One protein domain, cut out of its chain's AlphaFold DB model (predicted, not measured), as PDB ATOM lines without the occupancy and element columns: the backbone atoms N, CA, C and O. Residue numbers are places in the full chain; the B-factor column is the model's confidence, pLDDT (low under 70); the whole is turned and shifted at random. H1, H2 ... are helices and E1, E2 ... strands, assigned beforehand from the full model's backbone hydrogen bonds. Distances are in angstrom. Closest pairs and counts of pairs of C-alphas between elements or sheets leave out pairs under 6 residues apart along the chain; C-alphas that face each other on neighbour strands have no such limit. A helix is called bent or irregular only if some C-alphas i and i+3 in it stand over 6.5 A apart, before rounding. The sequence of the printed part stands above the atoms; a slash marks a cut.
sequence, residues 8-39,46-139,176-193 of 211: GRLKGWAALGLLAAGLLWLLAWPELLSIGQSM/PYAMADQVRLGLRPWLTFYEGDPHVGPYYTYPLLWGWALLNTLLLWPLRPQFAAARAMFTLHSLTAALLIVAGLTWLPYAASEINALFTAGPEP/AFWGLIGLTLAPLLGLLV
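Overview. This is residues 8 to 39, 46 to 139 and 176 to 193 of the 211 residues of an uncharacterized protein of Deinococcus radiophilus (UniProt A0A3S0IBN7). Picture a rod with a small three-stranded sheet, E1, E2 and E3, towards one end and an up-and-down bundle of four helices, H1, H2, H3a and H4, towards the other. The long bent helix H3 runs through both parts: its arm H3a belongs to the bundle, and its arm H3b passes beside the E1 edge of the sheet. The printed part has 144 residues, with four named helices and three named strands in the order H1 E1 E2 E3 H2 H3 H4, and its class is mostly helix. The sheet, in the order E1 E2 E3, is antiparallel throughout. The whole is only just loose, close to compact, with a radius of gyration of the C-alphas of 17.8 A and spans of 58 by 27 by 19 A.

Along the chain. Start with the sheet: find C-alpha 52 at (174.629, 138.591, 131.020), where E1, residues 52 to 54, begins. E2 follows as residues 60 to 64, and E3 as residues 67 to 73, 15.2 A long. H2 takes residues 75 to 90 and measures 22.4 A. H3, residues 98 to 135, was assigned as one helix by its hydrogen bonds but is bent, with C-alphas 119 and 122 6.8 A apart; its arms are H3a, residues 98 to 119, 31.7 A, and H3b, residues 122 to 135, 20.1 A. Go back to C-alpha 8 at (172.123, 174.810, 98.064) for H1, residues 8 to 33, 37.6 A long with a kink of 26 degrees near residue 27. H4, residues 176 to 192, 24.6 A, ends at C-alpha 192, (168.957, 162.941, 95.073).

Arrangement. The sheet is a meander, each strand the antiparallel neighbour of the one before. In the hairpin E1 and E2, look at N 54 and O 61, 2.8 A apart and within hydrogen-bond range; in the hairpin E2 and E3, at N 64 and O 67, 2.9 A. H3b only grazes the sheet, with its residues 122 to 134; the closest C-alphas of E1 and H3b are those of Gln 52 and Asn 130, 5.4 A. H3a and H3b stand at a steep tilt of 38 degrees. H2 and H3a form a helical hairpin and touch, closest at the C-alphas of Ala 83 and Ala 111, 5.1 A. H4 touches H3a at a shallow tilt of 6 degrees, opposite ways, closest at the C-alphas of Met 103 and Ala 186, 4.6 A. H1 touches H4, closest at the C-alphas of Ala 14 and Pro 187, 4.4 A. Every O i to N i+4 pair is within hydrogen-bond range in H2, H3a and H3b, against 20 of 22 in H1 and 12 of 13 in H4.

Size, cuts and confidence. The two C-alphas farthest apart, those of Gln 96 and Pro 137, are 59.3 A apart. Residues 40 to 45 are not printed, with 7.1 A between C-alphas 39 and 46, nor are residues 140 to 175, with 27.1 A between C-alphas 139 and 176. Of the links that are printed whole, none is long. The mean pLDDT of the printed part is 90.7; residues 70 to 71 and residue 139 are under 70.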
ATOM      1  N   GLY A   8     170.701 175.023  97.774       78.06
ATOM      2  CA  GLY A   8     172.123 174.810  98.064       78.06
ATOM      3  C   GLY A   8     172.387 174.532  99.546       78.06
ATOM      4  O   GLY A   8     173.156 173.634  99.873       78.06
ATOM      5  N   ARG A   9     171.683 175.233 100.443       82.62
ATOM      6  CA  ARG A   9     171.782 175.015 101.894       82.62
ATOM      7  C   ARG A   9     171.269 173.642 102.314       82.62
ATOM      8  O   ARG A   9     171.915 172.982 103.118       82.62
ATOM      9  N   LEU A  10     170.159 173.186 101.733       87.25
ATOM     10  CA  LEU A  10     169.607 171.866 102.039       87.25
ATOM     11  C   LEU A  10     170.500 170.728 101.522       87.25
ATOM     12  O   LEU A  10     170.703 169.741 102.221       87.25
ATOM     13  N   LYS A  11     171.110 170.893 100.342       88.81
ATOM     14  CA  LYS A  11     172.127 169.953  99.846       88.81
ATOM     15  C   LYS A  11     173.389 169.951 100.708       88.81
ATOM     16  O   LYS A  11     173.934 168.884 100.966       88.81
ATOM     17  N   GLY A  12     173.821 171.118 101.190       88.81
ATOM     18  CA  GLY A  12     174.905 171.222 102.170       88.81
ATOM     19  C   GLY A  12     174.582 170.470 103.463       88.81
ATOM     20  O   GLY A  12     175.405 169.697 103.941       88.81
ATOM     21  N   TRP A  13     173.356 170.611 103.977       89.06
ATOM     22  CA  TRP A  13     172.882 169.845 105.134       89.06
ATOM     23  C   TRP A  13     172.898 168.341 104.874       89.06
ATOM     24  O   TRP A  13     173.373 167.576 105.704       89.06
ATOM     25  N   ALA A  14     172.401 167.901 103.719       92.50
ATOM     26  CA  ALA A  14     172.409 166.492 103.352       92.50
ATOM     27  C   ALA A  14     173.844 165.936 103.248       92.50
ATOM     28  O   ALA A  14     174.118 164.851 103.753       92.50
ATOM     29  N   ALA A  15     174.791 166.700 102.696       94.31
ATOM     30  CA  ALA A  15     176.204 166.317 102.672       94.31
ATOM     31  C   ALA A  15     176.809 166.205 104.084       94.31
ATOM     32  O   ALA A  15     177.491 165.226 104.385       94.31
ATOM     33  N   LEU A  16     176.508 167.156 104.975       93.62
ATOM     34  CA  LEU A  16     176.902 167.077 106.387       93.62
ATOM     35  C   LEU A  16     176.262 165.873 107.091       93.62
ATOM     36  O   LEU A  16     176.919 165.211 107.889       93.62
ATOM     37  N   GLY A  17     175.010 165.551 106.760       93.62
ATOM     38  CA  GLY A  17     174.318 164.364 107.253       93.62
ATOM     39  C   GLY A  17     175.010 163.065 106.837       93.62
ATOM     40  O   GLY A  17     175.140 162.166 107.662       93.62
ATOM     41  N   LEU A  18     175.516 162.977 105.600       96.19
ATOM     42  CA  LEU A  18     176.312 161.826 105.157       96.19
ATOM     43  C   LEU A  18     177.650 161.725 105.874       96.19
ATOM     44  O   LEU A  18     178.051 160.629 106.256       96.19
ATOM     45  N   LEU A  19     178.331 162.854 106.072       96.19
ATOM     46  CA  LEU A  19     179.578 162.877 106.829       96.19
ATOM     47  C   LEU A  19     179.345 162.400 108.269       96.19
ATOM     48  O   LEU A  19     180.080 161.544 108.755       96.19
ATOM     49  N   ALA A  20     178.282 162.875 108.920       94.44
ATOM     50  CA  ALA A  20     177.897 162.411 110.248       94.44
ATOM     51  C   ALA A  20     177.541 160.916 110.268       94.44
ATOM     52  O   ALA A  20     177.974 160.205 111.170       94.44
ATOM     53  N   ALA A  21     176.814 160.414 109.263       94.94
ATOM     54  CA  ALA A  21     176.535 158.985 109.134       94.94
ATOM     55  C   ALA A  21     177.832 158.168 108.997       94.94
ATOM     56  O   ALA A  21     177.981 157.155 109.671       94.94
ATOM     57  N   GLY A  22     178.796 158.632 108.196       96.25
ATOM     58  CA  GLY A  22     180.113 158.002 108.071       96.25
ATOM     59  C   GLY A  22     180.880 157.952 109.397       96.25
ATOM     60  O   GLY A  22     181.437 156.913 109.742       96.25
ATOM     61  N   LEU A  23     180.851 159.031 110.184       95.19
ATOM     62  CA  LEU A  23     181.446 159.052 111.526       95.19
ATOM     63  C   LEU A  23     180.742 158.084 112.488       95.19
ATOM     64  O   LEU A  23     181.408 157.404 113.262       95.19
ATOM     65  N   LEU A  24     179.412 157.981 112.416       94.38
ATOM     66  CA  LEU A  24     178.644 157.022 113.217       94.38
ATOM     67  C   LEU A  24     178.966 155.574 112.835       94.38
ATOM     68  O   LEU A  24     179.084 154.740 113.725       94.38
ATOM     69  N   TRP A  25     179.169 155.275 111.547       94.31
ATOM     70  CA  TRP A  25     179.663 153.965 111.104       94.31
ATOM     71  C   TRP A  25     181.046 153.652 111.679       94.31
ATOM     72  O   TRP A  25     181.255 152.550 112.181       94.31
ATOM     73  N   LEU A  26     181.972 154.615 111.644       93.00
ATOM     74  CA  LEU A  26     183.324 154.444 112.187       93.00
ATOM     75  C   LEU A  26     183.327 154.215 113.701       93.00
ATOM     76  O   LEU A  26     184.124 153.419 114.184       93.00
ATOM     77  N   LEU A  27     182.438 154.885 114.436       90.75
ATOM     78  CA  LEU A  27     182.282 154.690 115.878       90.75
ATOM     79  C   LEU A  27     181.620 153.344 116.208       90.75
ATOM     80  O   LEU A  27     182.057 152.644 117.115       90.75
ATOM     81  N   ALA A  28     180.577 152.979 115.462       90.25
ATOM     82  CA  ALA A  28     179.819 151.755 115.694       90.25
ATOM     83  C   ALA A  28     180.612 150.491 115.351       90.25
ATOM     84  O   ALA A  28     180.366 149.439 115.934       90.25
ATOM     85  N   TRP A  29     181.549 150.578 114.405       87.88
ATOM     86  CA  TRP A  29     182.344 149.441 113.953       87.88
ATOM     87  C   TRP A  29     183.096 148.727 115.092       87.88
ATOM     88  O   TRP A  29     182.845 147.536 115.285       87.88
ATOM     89  N   PRO A  30     183.973 149.395 115.873       87.38
ATOM     90  CA  PRO A  30     184.659 148.748 116.985       87.38
ATOM     91  C   PRO A  30     183.689 148.332 118.097       87.38
ATOM     92  O   PRO A  30     183.807 147.216 118.585       87.38
ATOM     93  N   GLU A  31     182.705 149.172 118.448       87.25
ATOM     94  CA  GLU A  31     181.755 148.872 119.529       87.25
ATOM     95  C   GLU A  31     180.921 147.611 119.256       87.25
ATOM     96  O   GLU A  31     180.736 146.785 120.145       87.25
ATOM     97  N   LEU A  32     180.403 147.452 118.034       84.81
ATOM     98  CA  LEU A  32     179.544 146.319 117.682       84.81
ATOM     99  C   LEU A  32     180.332 145.024 117.463       84.81
ATOM    100  O   LEU A  32     179.775 143.943 117.658       84.81
ATOM    101  N   LEU A  33     181.597 145.114 117.044       84.69
ATOM    102  CA  LEU A  33     182.467 143.943 116.923       84.69
ATOM    103  C   LEU A  33     182.907 143.414 118.284       84.69
ATOM    104  O   LEU A  33     182.983 142.204 118.453       84.69
ATOM    105  N   SER A  34     183.180 144.302 119.240       82.62
ATOM    106  CA  SER A  34     183.686 143.918 120.559       82.62
ATOM    107  C   SER A  34     182.586 143.683 121.593       82.62
ATOM    108  O   SER A  34     182.884 143.578 122.783       82.62
ATOM    109  N   ILE A  35     181.313 143.680 121.189       86.06
ATOM    110  CA  ILE A  35     180.214 143.610 122.149       86.06
ATOM    111  C   ILE A  35     180.256 142.295 122.934       86.06
ATOM    112  O   ILE A  35     180.235 141.222 122.357       86.06
ATOM    113  N   GLY A  36     180.305 142.372 124.263       82.38
ATOM    114  CA  GLY A  36     180.353 141.186 125.127       82.38
ATOM    115  C   GLY A  36     181.724 140.511 125.242       82.38
ATOM    116  O   GLY A  36     181.799 139.443 125.845       82.38
ATOM    117  N   GLN A  37     182.793 141.135 124.731       81.81
ATOM    118  CA  GLN A  37     184.172 140.668 124.896       81.81
ATOM    119  C   GLN A  37     185.061 141.755 125.498       81.81
ATOM    120  O   GLN A  37     185.208 142.838 124.927       81.81
ATOM    121  N   SER A  38     185.721 141.468 126.619       75.31
ATOM    122  CA  SER A  38     186.763 142.373 127.104       75.31
ATOM    123  C   SER A  38     188.021 142.266 126.266       75.31
ATOM    124  O   SER A  38     188.617 141.204 126.143       75.31
ATOM    125  N   MET A  39     188.448 143.407 125.733       72.81
ATOM    126  CA  MET A  39     189.695 143.542 124.979       72.81
ATOM    127  C   MET A  39     190.813 144.178 125.824       72.81
ATOM    128  O   MET A  39     191.794 144.669 125.273       72.81
ATOM    129  N   PRO A  46     190.148 140.478 132.654       80.38
ATOM    130  CA  PRO A  46     190.806 140.488 131.344       80.38
ATOM    131  C   PRO A  46     190.336 139.333 130.449       80.38
ATOM    132  O   PRO A  46     190.302 138.189 130.892       80.38
ATOM    133  N   TYR A  47     189.958 139.631 129.201       79.44
ATOM    134  CA  TYR A  47     189.465 138.653 128.213       79.44
ATOM    135  C   TYR A  47     188.231 137.827 128.610       79.44
ATOM    136  O   TYR A  47     187.875 136.892 127.891       79.44
ATOM    137  N   ALA A  48     187.547 138.168 129.706       82.69
ATOM    138  CA  ALA A  48     186.327 137.470 130.084       82.69
ATOM    139  C   ALA A  48     185.180 137.790 129.113       82.69
ATOM    140  O   ALA A  48     185.064 138.915 128.597       82.69
ATOM    141  N   MET A  49     184.346 136.777 128.885       85.94
ATOM    142  CA  MET A  49     183.157 136.830 128.035       85.94
ATOM    143  C   MET A  49     181.940 137.207 128.870       85.94
ATOM    144  O   MET A  49     181.839 136.819 130.029       85.94
ATOM    145  N   ALA A  50     180.999 137.941 128.286       89.06
ATOM    146  CA  ALA A  50     179.782 138.304 128.997       89.06
ATOM    147  C   ALA A  50     178.941 137.070 129.376       89.06
ATOM    148  O   ALA A  50     178.697 136.197 128.544       89.06
ATOM    149  N   ASP A  51     178.442 137.034 130.611       89.38
ATOM    150  CA  ASP A  51     177.470 136.037 131.083       89.38
ATOM    151  C   ASP A  51     176.037 136.579 131.109       89.38
ATOM    152  O   ASP A  51     175.065 135.822 131.117       89.38
ATOM    153  N   GLN A  52     175.901 137.902 131.065       91.69
ATOM    154  CA  GLN A  52     174.629 138.591 131.020       91.69
ATOM    155  C   GLN A  52     174.736 139.873 130.196       91.69
ATOM    156  O   GLN A  52     175.734 140.594 130.213       91.69
ATOM    157  N   VAL A  53     173.646 140.211 129.515       93.31
ATOM    158  CA  VAL A  53     173.473 141.473 128.802       93.31
ATOM    159  C   VAL A  53     172.226 142.222 129.241       93.31
ATOM    160  O   VAL A  53     171.200 141.649 129.621       93.31
ATOM    161  N   ARG A  54     172.294 143.548 129.137       93.69
ATOM    162  CA  ARG A  54     171.154 144.457 129.265       93.69
ATOM    163  C   ARG A  54     171.108 145.354 128.040       93.69
ATOM    164  O   ARG A  54     171.925 146.261 127.888       93.69
ATOM    165  N   LEU A  55     170.121 145.096 127.190       93.50
ATOM    166  CA  LEU A  55     169.889 145.821 125.946       93.50
ATOM    167  C   LEU A  55     168.611 146.661 126.062       93.50
ATOM    168  O   LEU A  55     167.659 146.283 126.746       93.50
ATOM    169  N   GLY A  56     168.579 147.813 125.398       92.94
ATOM    170  CA  GLY A  56     167.419 148.704 125.406       92.94
ATOM    171  C   GLY A  56     167.730 150.075 124.817       92.94
ATOM    172  O   GLY A  56     168.698 150.235 124.082       92.94
ATOM    173  N   LEU A  57     166.918 151.079 125.168       90.56
ATOM    174  CA  LEU A  57     167.156 152.491 124.817       90.56
ATOM    175  C   LEU A  57     168.376 153.120 125.507       90.56
ATOM    176  O   LEU A  57     168.888 154.139 125.054       90.56
ATOM    177  N   ARG A  58     168.793 152.561 126.642       91.19
ATOM    178  CA  ARG A  58     169.976 153.008 127.387       91.19
ATOM    179  C   ARG A  58     171.248 152.458 126.734       91.19
ATOM    180  O   ARG A  58     171.134 151.576 125.884       91.19
ATOM    181  N   PRO A  59     172.440 152.946 127.126       90.12
ATOM    182  CA  PRO A  59     173.679 152.298 126.724       90.12
ATOM    183  C   PRO A  59     173.592 150.807 127.028       90.12
ATOM    184  O   PRO A  59     173.103 150.423 128.095       90.12
ATOM    185  N   TRP A  60     173.985 149.986 126.062       91.00
ATOM    186  CA  TRP A  60     173.957 148.545 126.255       91.00
ATOM    187  C   TRP A  60     175.055 148.178 127.238       91.00
ATOM    188  O   TRP A  60     176.139 148.751 127.193       91.00
ATOM    189  N   LEU A  61     174.747 147.268 128.152       91.12
ATOM    190  CA  LEU A  61     175.669 146.840 129.194       91.12
ATOM    191  C   LEU A  61     175.849 145.337 129.098       91.12
ATOM    192  O   LEU A  61     174.881 144.606 128.866       91.12
ATOM    193  N   THR A  62     177.068 144.890 129.336       90.31
ATOM    194  CA  THR A  62     177.402 143.476 129.454       90.31
ATOM    195  C   THR A  62     178.108 143.243 130.777       90.31
ATOM    196  O   THR A  62     178.921 144.069 131.207       90.31
ATOM    197  N   PHE A  63     177.783 142.130 131.412       90.38
ATOM    198  CA  PHE A  63     178.206 141.799 132.761       90.38
ATOM    199  C   PHE A  63     179.047 140.531 132.756       90.38
ATOM    200  O   PHE A  63     178.999 139.752 131.801       90.38
ATOM    201  N   TYR A  64     179.826 140.387 133.817       88.06
ATOM    202  CA  TYR A  64     180.523 139.173 134.187       88.06
ATOM    203  C   TYR A  64     180.388 139.004 135.697       88.06
ATOM    204  O   TYR A  64     180.728 139.927 136.432       88.06
ATOM    205  N   GLU A  65     179.820 137.892 136.161       87.56
ATOM    206  CA  GLU A  65     179.606 137.602 137.586       87.56
ATOM    207  C   GLU A  65     178.841 138.714 138.340       87.56
ATOM    208  O   GLU A  65     178.984 138.911 139.546       87.56
ATOM    209  N   GLY A  66     177.980 139.445 137.625       84.12
ATOM    210  CA  GLY A  66     177.204 140.570 138.158       84.12
ATOM    211  C   GLY A  66     177.900 141.933 138.088       84.12
ATOM    212  O   GLY A  66     177.226 142.953 138.270       84.12
ATOM    213  N   ASP A  67     179.186 141.982 137.739       84.44
ATOM    214  CA  ASP A  67     179.935 143.223 137.573       84.44
ATOM    215  C   ASP A  67     179.860 143.748 136.128       84.44
ATOM    216  O   ASP A  67     179.953 142.983 135.163       84.44
ATOM    217  N   PRO A  68     179.668 145.067 135.924       83.75
ATOM    218  CA  PRO A  68     179.692 145.667 134.594       83.75
ATOM    219  C   PRO A  68     181.117 145.608 134.030       83.75
ATOM    220  O   PRO A  68     182.004 146.339 134.469       83.75
ATOM    221  N   HIS A  69     181.324 144.740 133.042       76.44
ATOM    222  CA  HIS A  69     182.659 144.284 132.649       76.44
ATOM    223  C   HIS A  69     183.101 144.795 131.266       76.44
ATOM    224  O   HIS A  69     184.235 145.243 131.097       76.44
ATOM    225  N   VAL A  70     182.194 144.850 130.282       69.50
ATOM    226  CA  VAL A  70     182.527 145.325 128.923       69.50
ATOM    227  C   VAL A  70     181.691 146.539 128.546       69.50
ATOM    228  O   VAL A  70     180.748 146.461 127.771       69.50
ATOM    229  N   GLY A  71     182.063 147.676 129.133       62.53
ATOM    230  CA  GLY A  71     181.568 149.004 128.779       62.53
ATOM    231  C   GLY A  71     180.076 149.261 129.043       62.53
ATOM    232  O   GLY A  71     179.263 148.372 129.291       62.53
ATOM    233  N   PRO A  72     179.689 150.535 128.968       78.81
ATOM    234  CA  PRO A  72     178.480 150.939 128.271       78.81
ATOM    235  C   PRO A  72     178.767 151.144 126.775       78.81
ATOM    236  O   PRO A  72     179.619 151.954 126.421       78.81
ATOM    237  N   TYR A  73     178.024 150.466 125.895       85.12
ATOM    238  CA  TYR A  73     178.034 150.729 124.447       85.12
ATOM    239  C   TYR A  73     177.017 151.816 124.114       85.12
ATOM    240  O   TYR A  73     175.816 151.672 124.380       85.12
ATOM    241  N   TYR A  74     177.485 152.912 123.520       89.62
ATOM    242  CA  TYR A  74     176.673 154.111 123.306       89.62
ATOM    243  C   TYR A  74     176.120 154.235 121.890       89.62
ATOM    244  O   TYR A  74     175.263 155.092 121.661       89.62
ATOM    245  N   THR A  75     176.543 153.385 120.951       90.50
ATOM    246  CA  THR A  75     176.071 153.421 119.560       90.50
ATOM    247  C   THR A  75     174.549 153.515 119.479       90.50
ATOM    248  O   THR A  75     174.014 154.409 118.829       90.50
ATOM    249  N   TYR A  76     173.820 152.652 120.188       91.62
ATOM    250  CA  TYR A  76     172.363 152.622 120.099       91.62
ATOM    251  C   TYR A  76     171.662 153.935 120.511       91.62
ATOM    252  O   TYR A  76     170.937 154.504 119.683       91.62
ATOM    253  N   PRO A  77     171.872 154.476 121.733       92.69
ATOM    254  CA  PRO A  77     171.279 155.757 122.116       92.69
ATOM    255  C   PRO A  77     171.755 156.927 121.244       92.69
ATOM    256  O   PRO A  77     170.971 157.845 120.998       92.69
ATOM    257  N   LEU A  78     172.993 156.895 120.733       94.50
ATOM    258  CA  LEU A  78     173.494 157.915 119.807       94.50
ATOM    259  C   LEU A  78     172.723 157.915 118.484       94.50
ATOM    260  O   LEU A  78     172.294 158.977 118.032       94.50
ATOM    261  N   LEU A  79     172.493 156.744 117.883       95.19
ATOM    262  CA  LEU A  79     171.742 156.620 116.628       95.19
ATOM    263  C   LEU A  79     170.311 157.134 116.780       95.19
ATOM    264  O   LEU A  79     169.826 157.903 115.945       95.19
ATOM    265  N   TRP A  80     169.645 156.738 117.865       94.44
ATOM    266  CA  TRP A  80     168.300 157.208 118.169       94.44
ATOM    267  C   TRP A  80     168.267 158.729 118.380       94.44
ATOM    268  O   TRP A  80     167.461 159.421 117.749       94.44
ATOM    269  N   GLY A  81     169.165 159.261 119.214       95.00
ATOM    270  CA  GLY A  81     169.250 160.693 119.497       95.00
ATOM    271  C   GLY A  81     169.533 161.513 118.238       95.00
ATOM    272  O   GLY A  81     168.910 162.552 118.016       95.00
ATOM    273  N   TRP A  82     170.403 161.010 117.360       95.62
ATOM    274  CA  TRP A  82     170.725 161.652 116.090       95.62
ATOM    275  C   TRP A  82     169.545 161.656 115.112       95.62
ATOM    276  O   TRP A  82     169.261 162.683 114.484       95.62
ATOM    277  N   ALA A  83     168.824 160.536 114.995       96.25
ATOM    278  CA  ALA A  83     167.622 160.444 114.166       96.25
ATOM    279  C   ALA A  83     166.535 161.415 114.649       96.25
ATOM    280  O   ALA A  83     165.927 162.127 113.842       96.25
ATOM    281  N   LEU A  84     166.325 161.494 115.966       96.38
ATOM    282  CA  LEU A  84     165.362 162.405 116.576       96.38
ATOM    283  C   LEU A  84     165.751 163.871 116.352       96.38
ATOM    284  O   LEU A  84     164.922 164.663 115.906       96.38
ATOM    285  N   LEU A  85     167.014 164.228 116.592       96.25
ATOM    286  CA  LEU A  85     167.507 165.587 116.386       96.25
ATOM    287  C   LEU A  85     167.299 166.045 114.936       96.25
ATOM    288  O   LEU A  85     166.747 167.119 114.703       96.25
ATOM    289  N   ASN A  86     167.668 165.219 113.954       94.94
ATOM    290  CA  ASN A  86     167.460 165.553 112.542       94.94
ATOM    291  C   ASN A  86     165.974 165.677 112.190       94.94
ATOM    292  O   ASN A  86     165.590 166.584 111.453       94.94
ATOM    293  N   THR A  87     165.125 164.819 112.755       96.06
ATOM    294  CA  THR A  87     163.667 164.910 112.595       96.06
ATOM    295  C   THR A  87     163.138 166.269 113.068       96.06
ATOM    296  O   THR A  87     162.386 166.924 112.344       96.06
ATOM    297  N   LEU A  88     163.575 166.728 114.245       96.88
ATOM    298  CA  LEU A  88     163.179 168.018 114.816       96.88
ATOM    299  C   LEU A  88     163.695 169.203 113.989       96.88
ATOM    300  O   LEU A  88     162.946 170.145 113.731       96.88
ATOM    301  N   LEU A  89     164.945 169.143 113.523       94.12
ATOM    302  CA  LEU A  89     165.552 170.203 112.712       94.12
ATOM    303  C   LEU A  89     164.903 170.325 111.322       94.12
ATOM    304  O   LEU A  89     164.768 171.429 110.794       94.12
ATOM    305  N   LEU A  90     164.456 169.211 110.737       93.69
ATOM    306  CA  LEU A  90     163.798 169.185 109.426       93.69
ATOM    307  C   LEU A  90     162.298 169.508 109.488       93.69
ATOM    308  O   LEU A  90     161.721 169.918 108.478       93.69
ATOM    309  N   TRP A  91     161.664 169.367 110.657       95.75
ATOM    310  CA  TRP A  91     160.239 169.645 110.860       95.75
ATOM    311  C   TRP A  91     159.770 171.005 110.307       95.75
ATOM    312  O   TRP A  91     158.803 171.012 109.542       95.75
ATOM    313  N   PRO A  92     160.413 172.154 110.607       94.50
ATOM    314  CA  PRO A  92     159.965 173.448 110.085       94.50
ATOM    315  C   PRO A  92     160.206 173.621 108.577       94.50
ATOM    316  O   PRO A  92     159.561 174.453 107.940       94.50
ATOM    317  N   LEU A  93     161.116 172.839 107.987       90.12
ATOM    318  CA  LEU A  93     161.514 172.946 106.579       90.12
ATOM    319  C   LEU A  93     160.668 172.067 105.651       90.12
ATOM    320  O   LEU A  93     160.591 172.320 104.446       90.12
ATOM    321  N   ARG A  94     159.977 171.062 106.203       91.31
ATOM    322  CA  ARG A  94     159.183 170.098 105.431       91.31
ATOM    323  C   ARG A  94     158.076 170.716 104.549       91.31
ATOM    324  O   ARG A  94     157.885 170.195 103.457       91.31
ATOM    325  N   PRO A  95     157.334 171.794 104.892       89.19
ATOM    326  CA  PRO A  95     156.315 172.294 103.965       89.19
ATOM    327  C   PRO A  95     156.924 173.019 102.755       89.19
ATOM    328  O   PRO A  95     156.238 173.208 101.756       89.19
ATOM    329  N   GLN A  96     158.198 173.419 102.832       86.94
ATOM    330  CA  GLN A  96     158.840 174.293 101.849       86.94
ATOM    331  C   GLN A  96     159.649 173.525 100.797       86.94
ATOM    332  O   GLN A  96     159.741 173.979  99.661       86.94
ATOM    333  N   PHE A  97     160.225 172.372 101.157       88.75
ATOM    334  CA  PHE A  97     161.186 171.655 100.310       88.75
ATOM    335  C   PHE A  97     160.834 170.170 100.180       88.75
ATOM    336  O   PHE A  97     160.523 169.496 101.165       88.75
ATOM    337  N   ALA A  98     160.884 169.633  98.958       89.62
ATOM    338  CA  ALA A  98     160.645 168.211  98.711       89.62
ATOM    339  C   ALA A  98     161.730 167.335  99.352       89.62
ATOM    340  O   ALA A  98     161.407 166.325  99.979       89.62
ATOM    341  N   ALA A  99     162.996 167.754  99.271       90.62
ATOM    342  CA  ALA A  99     164.103 167.035  99.893       90.62
ATOM    343  C   ALA A  99     163.977 167.017 101.427       90.62
ATOM    344  O   ALA A  99     164.169 165.968 102.042       90.62
ATOM    345  N   ALA A 100     163.546 168.123 102.046       92.00
ATOM    346  CA  ALA A 100     163.348 168.181 103.495       92.00
ATOM    347  C   ALA A 100     162.241 167.223 103.955       92.00
ATOM    348  O   ALA A 100     162.390 166.593 104.996       92.00
ATOM    349  N   ARG A 101     161.164 167.054 103.169       94.38
ATOM    350  CA  ARG A 101     160.122 166.046 103.450       94.38
ATOM    351  C   ARG A 101     160.667 164.631 103.403       94.38
ATOM    352  O   ARG A 101     160.410 163.873 104.328       94.38
ATOM    353  N   ALA A 102     161.417 164.285 102.359       93.38
ATOM    354  CA  ALA A 102     161.974 162.942 102.212       93.38
ATOM    355  C   ALA A 102     162.931 162.599 103.367       93.38
ATOM    356  O   ALA A 102     162.783 161.556 104.006       93.38
ATOM    357  N   MET A 103     163.854 163.515 103.682       95.19
ATOM    358  CA  MET A 103     164.773 163.375 104.814       95.19
ATOM    359  C   MET A 103     164.012 163.271 106.141       95.19
ATOM    360  O   MET A 103     164.296 162.388 106.945       95.19
ATOM    361  N   PHE A 104     163.019 164.142 106.355       96.31
ATOM    362  CA  PHE A 104     162.174 164.139 107.549       96.31
ATOM    363  C   PHE A 104     161.459 162.798 107.731       96.31
ATOM    364  O   PHE A 104     161.485 162.236 108.826       96.31
ATOM    365  N   THR A 105     160.842 162.268 106.672       96.56
ATOM    366  CA  THR A 105     160.124 160.991 106.712       96.56
ATOM    367  C   THR A 105     161.059 159.850 107.090       96.56
ATOM    368  O   THR A 105     160.738 159.096 108.007       96.56
ATOM    369  N   LEU A 106     162.227 159.736 106.449       96.81
ATOM    370  CA  LEU A 106     163.166 158.658 106.767       96.81
ATOM    371  C   LEU A 106     163.765 158.784 108.169       96.81
ATOM    372  O   LEU A 106     163.834 157.778 108.875       96.81
ATOM    373  N   HIS A 107     164.151 159.983 108.615       97.38
ATOM    374  CA  HIS A 107     164.635 160.164 109.987       97.38
ATOM    375  C   HIS A 107     163.546 159.866 111.023       97.38
ATOM    376  O   HIS A 107     163.842 159.202 112.014       97.38
ATOM    377  N   SER A 108     162.294 160.260 110.767       97.88
ATOM    378  CA  SER A 108     161.163 159.953 111.656       97.88
ATOM    379  C   SER A 108     160.918 158.451 111.755       97.88
ATOM    380  O   SER A 108     160.757 157.929 112.853       97.88
ATOM    381  N   LEU A 109     160.913 157.746 110.617       97.88
ATOM    382  CA  LEU A 109     160.749 156.291 110.583       97.88
ATOM    383  C   LEU A 109     161.903 155.593 111.305       97.88
ATOM    384  O   LEU A 109     161.664 154.718 112.128       97.88
ATOM    385  N   THR A 110     163.140 156.024 111.054       97.69
ATOM    386  CA  THR A 110     164.332 155.493 111.729       97.69
ATOM    387  C   THR A 110     164.240 155.705 113.241       97.69
ATOM    388  O   THR A 110     164.412 154.760 114.004       97.69
ATOM    389  N   ALA A 111     163.899 156.918 113.689       97.38
ATOM    390  CA  ALA A 111     163.736 157.229 115.105       97.38
ATOM    391  C   ALA A 111     162.621 156.392 115.746       97.38
ATOM    392  O   ALA A 111     162.826 155.833 116.819       97.38
ATOM    393  N   ALA A 112     161.465 156.261 115.087       97.31
ATOM    394  CA  ALA A 112     160.345 155.465 115.580       97.31
ATOM    395  C   ALA A 112     160.708 153.979 115.705       97.31
ATOM    396  O   ALA A 112     160.441 153.374 116.740       97.31
ATOM    397  N   LEU A 113     161.365 153.409 114.692       96.81
ATOM    398  CA  LEU A 113     161.815 152.017 114.715       96.81
ATOM    399  C   LEU A 113     162.837 151.773 115.830       96.81
ATOM    400  O   LEU A 113     162.708 150.792 116.553       96.81
ATOM    401  N   LEU A 114     163.798 152.682 116.026       96.88
ATOM    402  CA  LEU A 114     164.764 152.600 117.127       96.88
ATOM    403  C   LEU A 114     164.094 152.765 118.503       96.88
ATOM    404  O   LEU A 114     164.476 152.103 119.465       96.88
ATOM    405  N   ILE A 115     163.059 153.600 118.628       96.06
ATOM    406  CA  ILE A 115     162.298 153.690 119.882       96.06
ATOM    407  C   ILE A 115     161.589 152.374 120.171       96.06
ATOM    408  O   ILE A 115     161.754 151.818 121.254       96.06
ATOM    409  N   VAL A 116     160.820 151.872 119.203       96.38
ATOM    410  CA  VAL A 116     160.064 150.625 119.356       96.38
ATOM    411  C   VAL A 116     161.022 149.486 119.673       96.38
ATOM    412  O   VAL A 116     160.852 148.814 120.685       96.38
ATOM    413  N   ALA A 117     162.093 149.334 118.894       95.94
ATOM    414  CA  ALA A 117     163.083 148.302 119.140       95.94
ATOM    415  C   ALA A 117     163.738 148.444 120.524       95.94
ATOM    416  O   ALA A 117     163.926 147.450 121.212       95.94
ATOM    417  N   GLY A 118     164.025 149.664 120.983       94.94
ATOM    418  CA  GLY A 118     164.667 149.883 122.278       94.94
ATOM    419  C   GLY A 118     163.766 149.651 123.487       94.94
ATOM    420  O   GLY A 118     164.277 149.353 124.566       94.94
ATOM    421  N   LEU A 119     162.450 149.794 123.320       95.06
ATOM    422  CA  LEU A 119     161.466 149.607 124.385       95.06
ATOM    423  C   LEU A 119     160.906 148.187 124.446       95.06
ATOM    424  O   LEU A 119     160.538 147.745 125.530       95.06
ATOM    425  N   THR A 120     160.817 147.490 123.312       94.38
ATOM    426  CA  THR A 120     160.161 146.176 123.242       94.38
ATOM    427  C   THR A 120     161.117 145.079 122.794       94.38
ATOM    428  O   THR A 120     161.326 144.110 123.517       94.38
ATOM    429  N   TRP A 121     161.740 145.247 121.628       94.44
ATOM    430  CA  TRP A 121     162.531 144.194 120.991       94.44
ATOM    431  C   TRP A 121     163.835 143.888 121.727       94.44
ATOM    432  O   TRP A 121     164.145 142.731 121.961       94.44
ATOM    433  N   LEU A 122     164.599 144.909 122.111       95.25
ATOM    434  CA  LEU A 122     165.894 144.744 122.768       95.25
ATOM    435  C   LEU A 122     165.784 144.140 124.177       95.25
ATOM    436  O   LEU A 122     166.586 143.261 124.479       95.25
ATOM    437  N   PRO A 123     164.805 144.517 125.024       95.75
ATOM    438  CA  PRO A 123     164.565 143.804 126.278       95.75
ATOM    439  C   PRO A 123     164.227 142.322 126.077       95.75
ATOM    440  O   PRO A 123     164.765 141.482 126.791       95.75
ATOM    441  N   TYR A 124     163.391 141.999 125.084       94.88
ATOM    442  CA  TYR A 124     163.090 140.612 124.718       94.88
ATOM    443  C   TYR A 124     164.337 139.871 124.205       94.88
ATOM    444  O   TYR A 124     164.646 138.767 124.638       94.88
ATOM    445  N   ALA A 125     165.121 140.508 123.337       95.12
ATOM    446  CA  ALA A 125     166.375 139.954 122.846       95.12
ATOM    447  C   ALA A 125     167.355 139.661 123.987       95.12
ATOM    448  O   ALA A 125     167.981 138.606 124.011       95.12
ATOM    449  N   ALA A 126     167.459 140.572 124.957       95.31
ATOM    450  CA  ALA A 126     168.293 140.379 126.132       95.31
ATOM    451  C   ALA A 126     167.830 139.180 126.971       95.31
ATOM    452  O   ALA A 126     168.680 138.444 127.459       95.31
ATOM    453  N   SER A 127     166.518 138.943 127.130       95.69
ATOM    454  CA  SER A 127     166.045 137.757 127.860       95.69
ATOM    455  C   SER A 127     166.411 136.450 127.159       95.69
ATOM    456  O   SER A 127     166.848 135.526 127.836       95.69
ATOM    457  N   GLU A 128     166.307 136.388 125.831       95.19
ATOM    458  CA  GLU A 128     166.690 135.196 125.056       95.19
ATOM    459  C   GLU A 128     168.207 134.949 125.103       95.19
ATOM    460  O   GLU A 128     168.645 133.831 125.365       95.19
ATOM    461  N   ILE A 129     169.023 136.000 124.933       94.50
ATOM    462  CA  ILE A 129     170.490 135.910 125.045       94.50
ATOM    463  C   ILE A 129     170.897 135.430 126.441       94.50
ATOM    464  O   ILE A 129     171.720 134.530 126.575       94.50
ATOM    465  N   ASN A 130     170.297 135.995 127.490       94.50
ATOM    466  CA  ASN A 130     170.615 135.612 128.864       94.50
ATOM    467  C   ASN A 130     170.163 134.181 129.189       94.50
ATOM    468  O   ASN A 130     170.833 133.494 129.961       94.50
ATOM    469  N   ALA A 131     169.053 133.714 128.609       93.50
ATOM    470  CA  ALA A 131     168.614 132.326 128.740       93.50
ATOM    471  C   ALA A 131     169.628 131.360 128.113       93.50
ATOM    472  O   ALA A 131     169.964 130.356 128.741       93.50
ATOM    473  N   LEU A 132     170.171 131.706 126.938       92.00
ATOM    474  CA  LEU A 132     171.268 130.966 126.316       92.00
ATOM    475  C   LEU A 132     172.494 130.954 127.241       92.00
ATOM    476  O   LEU A 132     172.951 129.895 127.647       92.00
ATOM    477  N   PHE A 133     172.973 132.121 127.680       91.12
ATOM    478  CA  PHE A 133     174.170 132.210 128.523       91.12
ATOM    479  C   PHE A 133     174.041 131.482 129.865       91.12
ATOM    480  O   PHE A 133     175.031 130.962 130.367       91.12
ATOM    481  N   THR A 134     172.840 131.370 130.430       87.31
ATOM    482  CA  THR A 134     172.625 130.625 131.683       87.31
ATOM    483  C   THR A 134     172.733 129.103 131.490       87.31
ATOM    484  O   THR A 134     173.023 128.386 132.446       87.31
ATOM    485  N   ALA A 135     172.504 128.592 130.276       82.06
ATOM    486  CA  ALA A 135     172.442 127.159 129.995       82.06
ATOM    487  C   ALA A 135     173.814 126.503 129.742       82.06
ATOM    488  O   ALA A 135     173.975 125.314 130.017       82.06
ATOM    489  N   GLY A 136     174.789 127.249 129.214       70.81
ATOM    490  CA  GLY A 136     176.103 126.722 128.824       70.81
ATOM    491  C   GLY A 136     177.228 127.036 129.819       70.81
ATOM    492  O   GLY A 136     177.079 127.940 130.631       70.81
ATOM    493  N   PRO A 137     178.377 126.338 129.776       72.25
ATOM    494  CA  PRO A 137     179.590 126.734 130.500       72.25
ATOM    495  C   PRO A 137     180.166 128.059 129.966       72.25
ATOM    496  O   PRO A 137     179.911 128.437 128.828       72.25
ATOM    497  N   GLU A 138     180.943 128.765 130.791       70.44
ATOM    498  CA  GLU A 138     181.554 130.062 130.454       70.44
ATOM    499  C   GLU A 138     182.523 130.022 129.253       70.44
ATOM    500  O   GLU A 138     182.327 130.817 128.326       70.44
ATOM    501  N   PRO A 139     183.533 129.120 129.187       69.56
ATOM    502  CA  PRO A 139     184.292 128.968 127.957       69.56
ATOM    503  C   PRO A 139     183.307 128.488 126.893       69.56
ATOM    504  O   PRO A 139     182.668 127.448 127.043       69.56
ATOM    505  N   ALA A 176     170.652 148.613 115.828       93.50
ATOM    506  CA  ALA A 176     171.700 149.615 115.618       93.50
ATOM    507  C   ALA A 176     172.181 149.633 114.157       93.50
ATOM    508  O   ALA A 176     172.281 150.697 113.545       93.50
ATOM    509  N   PHE A 177     172.399 148.459 113.559       93.94
ATOM    510  CA  PHE A 177     172.791 148.340 112.153       93.94
ATOM    511  C   PHE A 177     171.723 148.908 111.208       93.94
ATOM    512  O   PHE A 177     172.019 149.701 110.314       93.94
ATOM    513  N   TRP A 178     170.452 148.579 111.447       94.44
ATOM    514  CA  TRP A 178     169.341 149.141 110.670       94.44
ATOM    515  C   TRP A 178     169.166 150.649 110.899       94.44
ATOM    516  O   TRP A 178     168.836 151.381 109.964       94.44
ATOM    517  N   GLY A 179     169.457 151.134 112.108       95.69
ATOM    518  CA  GLY A 179     169.534 152.559 112.423       95.69
ATOM    519  C   GLY A 179     170.589 153.290 111.592       95.69
ATOM    520  O   GLY A 179     170.290 154.327 111.001       95.69
ATOM    521  N   LEU A 180     171.795 152.725 111.476       96.12
ATOM    522  CA  LEU A 180     172.870 153.259 110.629       96.12
ATOM    523  C   LEU A 180     172.453 153.340 109.156       96.12
ATOM    524  O   LEU A 180     172.696 154.358 108.500       96.12
ATOM    525  N   ILE A 181     171.769 152.312 108.641       96.62
ATOM    526  CA  ILE A 181     171.209 152.331 107.282       96.62
ATOM    527  C   ILE A 181     170.214 153.486 107.133       96.62
ATOM    528  O   ILE A 181     170.357 154.301 106.220       96.62
ATOM    529  N   GLY A 182     169.241 153.609 108.040       95.94
ATOM    530  CA  GLY A 182     168.238 154.676 107.997       95.94
ATOM    531  C   GLY A 182     168.853 156.081 108.032       95.94
ATOM    532  O   GLY A 182     168.489 156.948 107.230       95.94
ATOM    533  N   LEU A 183     169.856 156.284 108.891       96.31
ATOM    534  CA  LEU A 183     170.603 157.539 108.999       96.31
ATOM    535  C   LEU A 183     171.479 157.849 107.784       96.31
ATOM    536  O   LEU A 183     171.761 159.018 107.541       96.31
ATOM    537  N   THR A 184     171.885 156.838 107.019       97.62
ATOM    538  CA  THR A 184     172.638 157.012 105.769       97.62
ATOM    539  C   THR A 184     171.694 157.318 104.602       97.62
ATOM    540  O   THR A 184     171.946 158.218 103.799       97.62
ATOM    541  N   LEU A 185     170.566 156.607 104.517       97.38
ATOM    542  CA  LEU A 185     169.596 156.758 103.430       97.38
ATOM    543  C   LEU A 185     168.888 158.116 103.450       97.38
ATOM    544  O   LEU A 185     168.654 158.694 102.389       97.38
ATOM    545  N   ALA A 186     168.564 158.648 104.631       95.38
ATOM    546  CA  ALA A 186     167.898 159.943 104.757       95.38
ATOM    547  C   ALA A 186     168.654 161.087 104.045       95.38
ATOM    548  O   ALA A 186     168.077 161.697 103.139       95.38
ATOM    549  N   PRO A 187     169.933 161.372 104.353       93.75
ATOM    550  CA  PRO A 187     170.688 162.401 103.651       93.75
ATOM    551  C   PRO A 187     170.994 162.046 102.187       93.75
ATOM    552  O   PRO A 187     171.004 162.953 101.355       93.75
ATOM    553  N   LEU A 188     171.147 160.763 101.819       96.06
ATOM    554  CA  LEU A 188     171.243 160.369 100.402       96.06
ATOM    555  C   LEU A 188     170.010 160.826  99.613       96.06
ATOM    556  O   LEU A 188     170.150 161.459  98.567       96.06
ATOM    557  N   LEU A 189     168.801 160.585 100.132       92.88
ATOM    558  CA  LEU A 189     167.580 161.090  99.499       92.88
ATOM    559  C   LEU A 189     167.571 162.621  99.421       92.88
ATOM    560  O   LEU A 189     167.174 163.172  98.397       92.88
ATOM    561  N   GLY A 190     168.059 163.308 100.454       90.69
ATOM    562  CA  GLY A 190     168.201 164.765 100.455       90.69
ATOM    563  C   GLY A 190     169.047 165.314  99.298       90.69
ATOM    564  O   GLY A 190     168.746 166.383  98.767       90.69
ATOM    565  N   LEU A 191     170.072 164.574  98.867       92.06
ATOM    566  CA  LEU A 191     170.905 164.940  97.716       92.06
ATOM    567  C   LEU A 191     170.257 164.603  96.368       92.06
ATOM    568  O   LEU A 191     170.454 165.337  95.393       92.06
ATOM    569  N   LEU A 192     169.513 163.496  96.310       92.56
ATOM    570  CA  LEU A 192     168.957 162.941  95.073       92.56
ATOM    571  C   LEU A 192     167.615 163.567  94.673       92.56
ATOM    572  O   LEU A 192     167.304 163.645  93.480       92.56
ATOM    573  N   VAL A 193     166.815 164.028  95.639       90.00
ATOM    574  CA  VAL A 193     165.511 164.640  95.366       90.00
ATOM    575  C   VAL A 193     165.691 165.953  94.600       90.00
ATOM    576  O   VAL A 193     166.391 166.875  95.021       90.00
TER     577      VAL A 193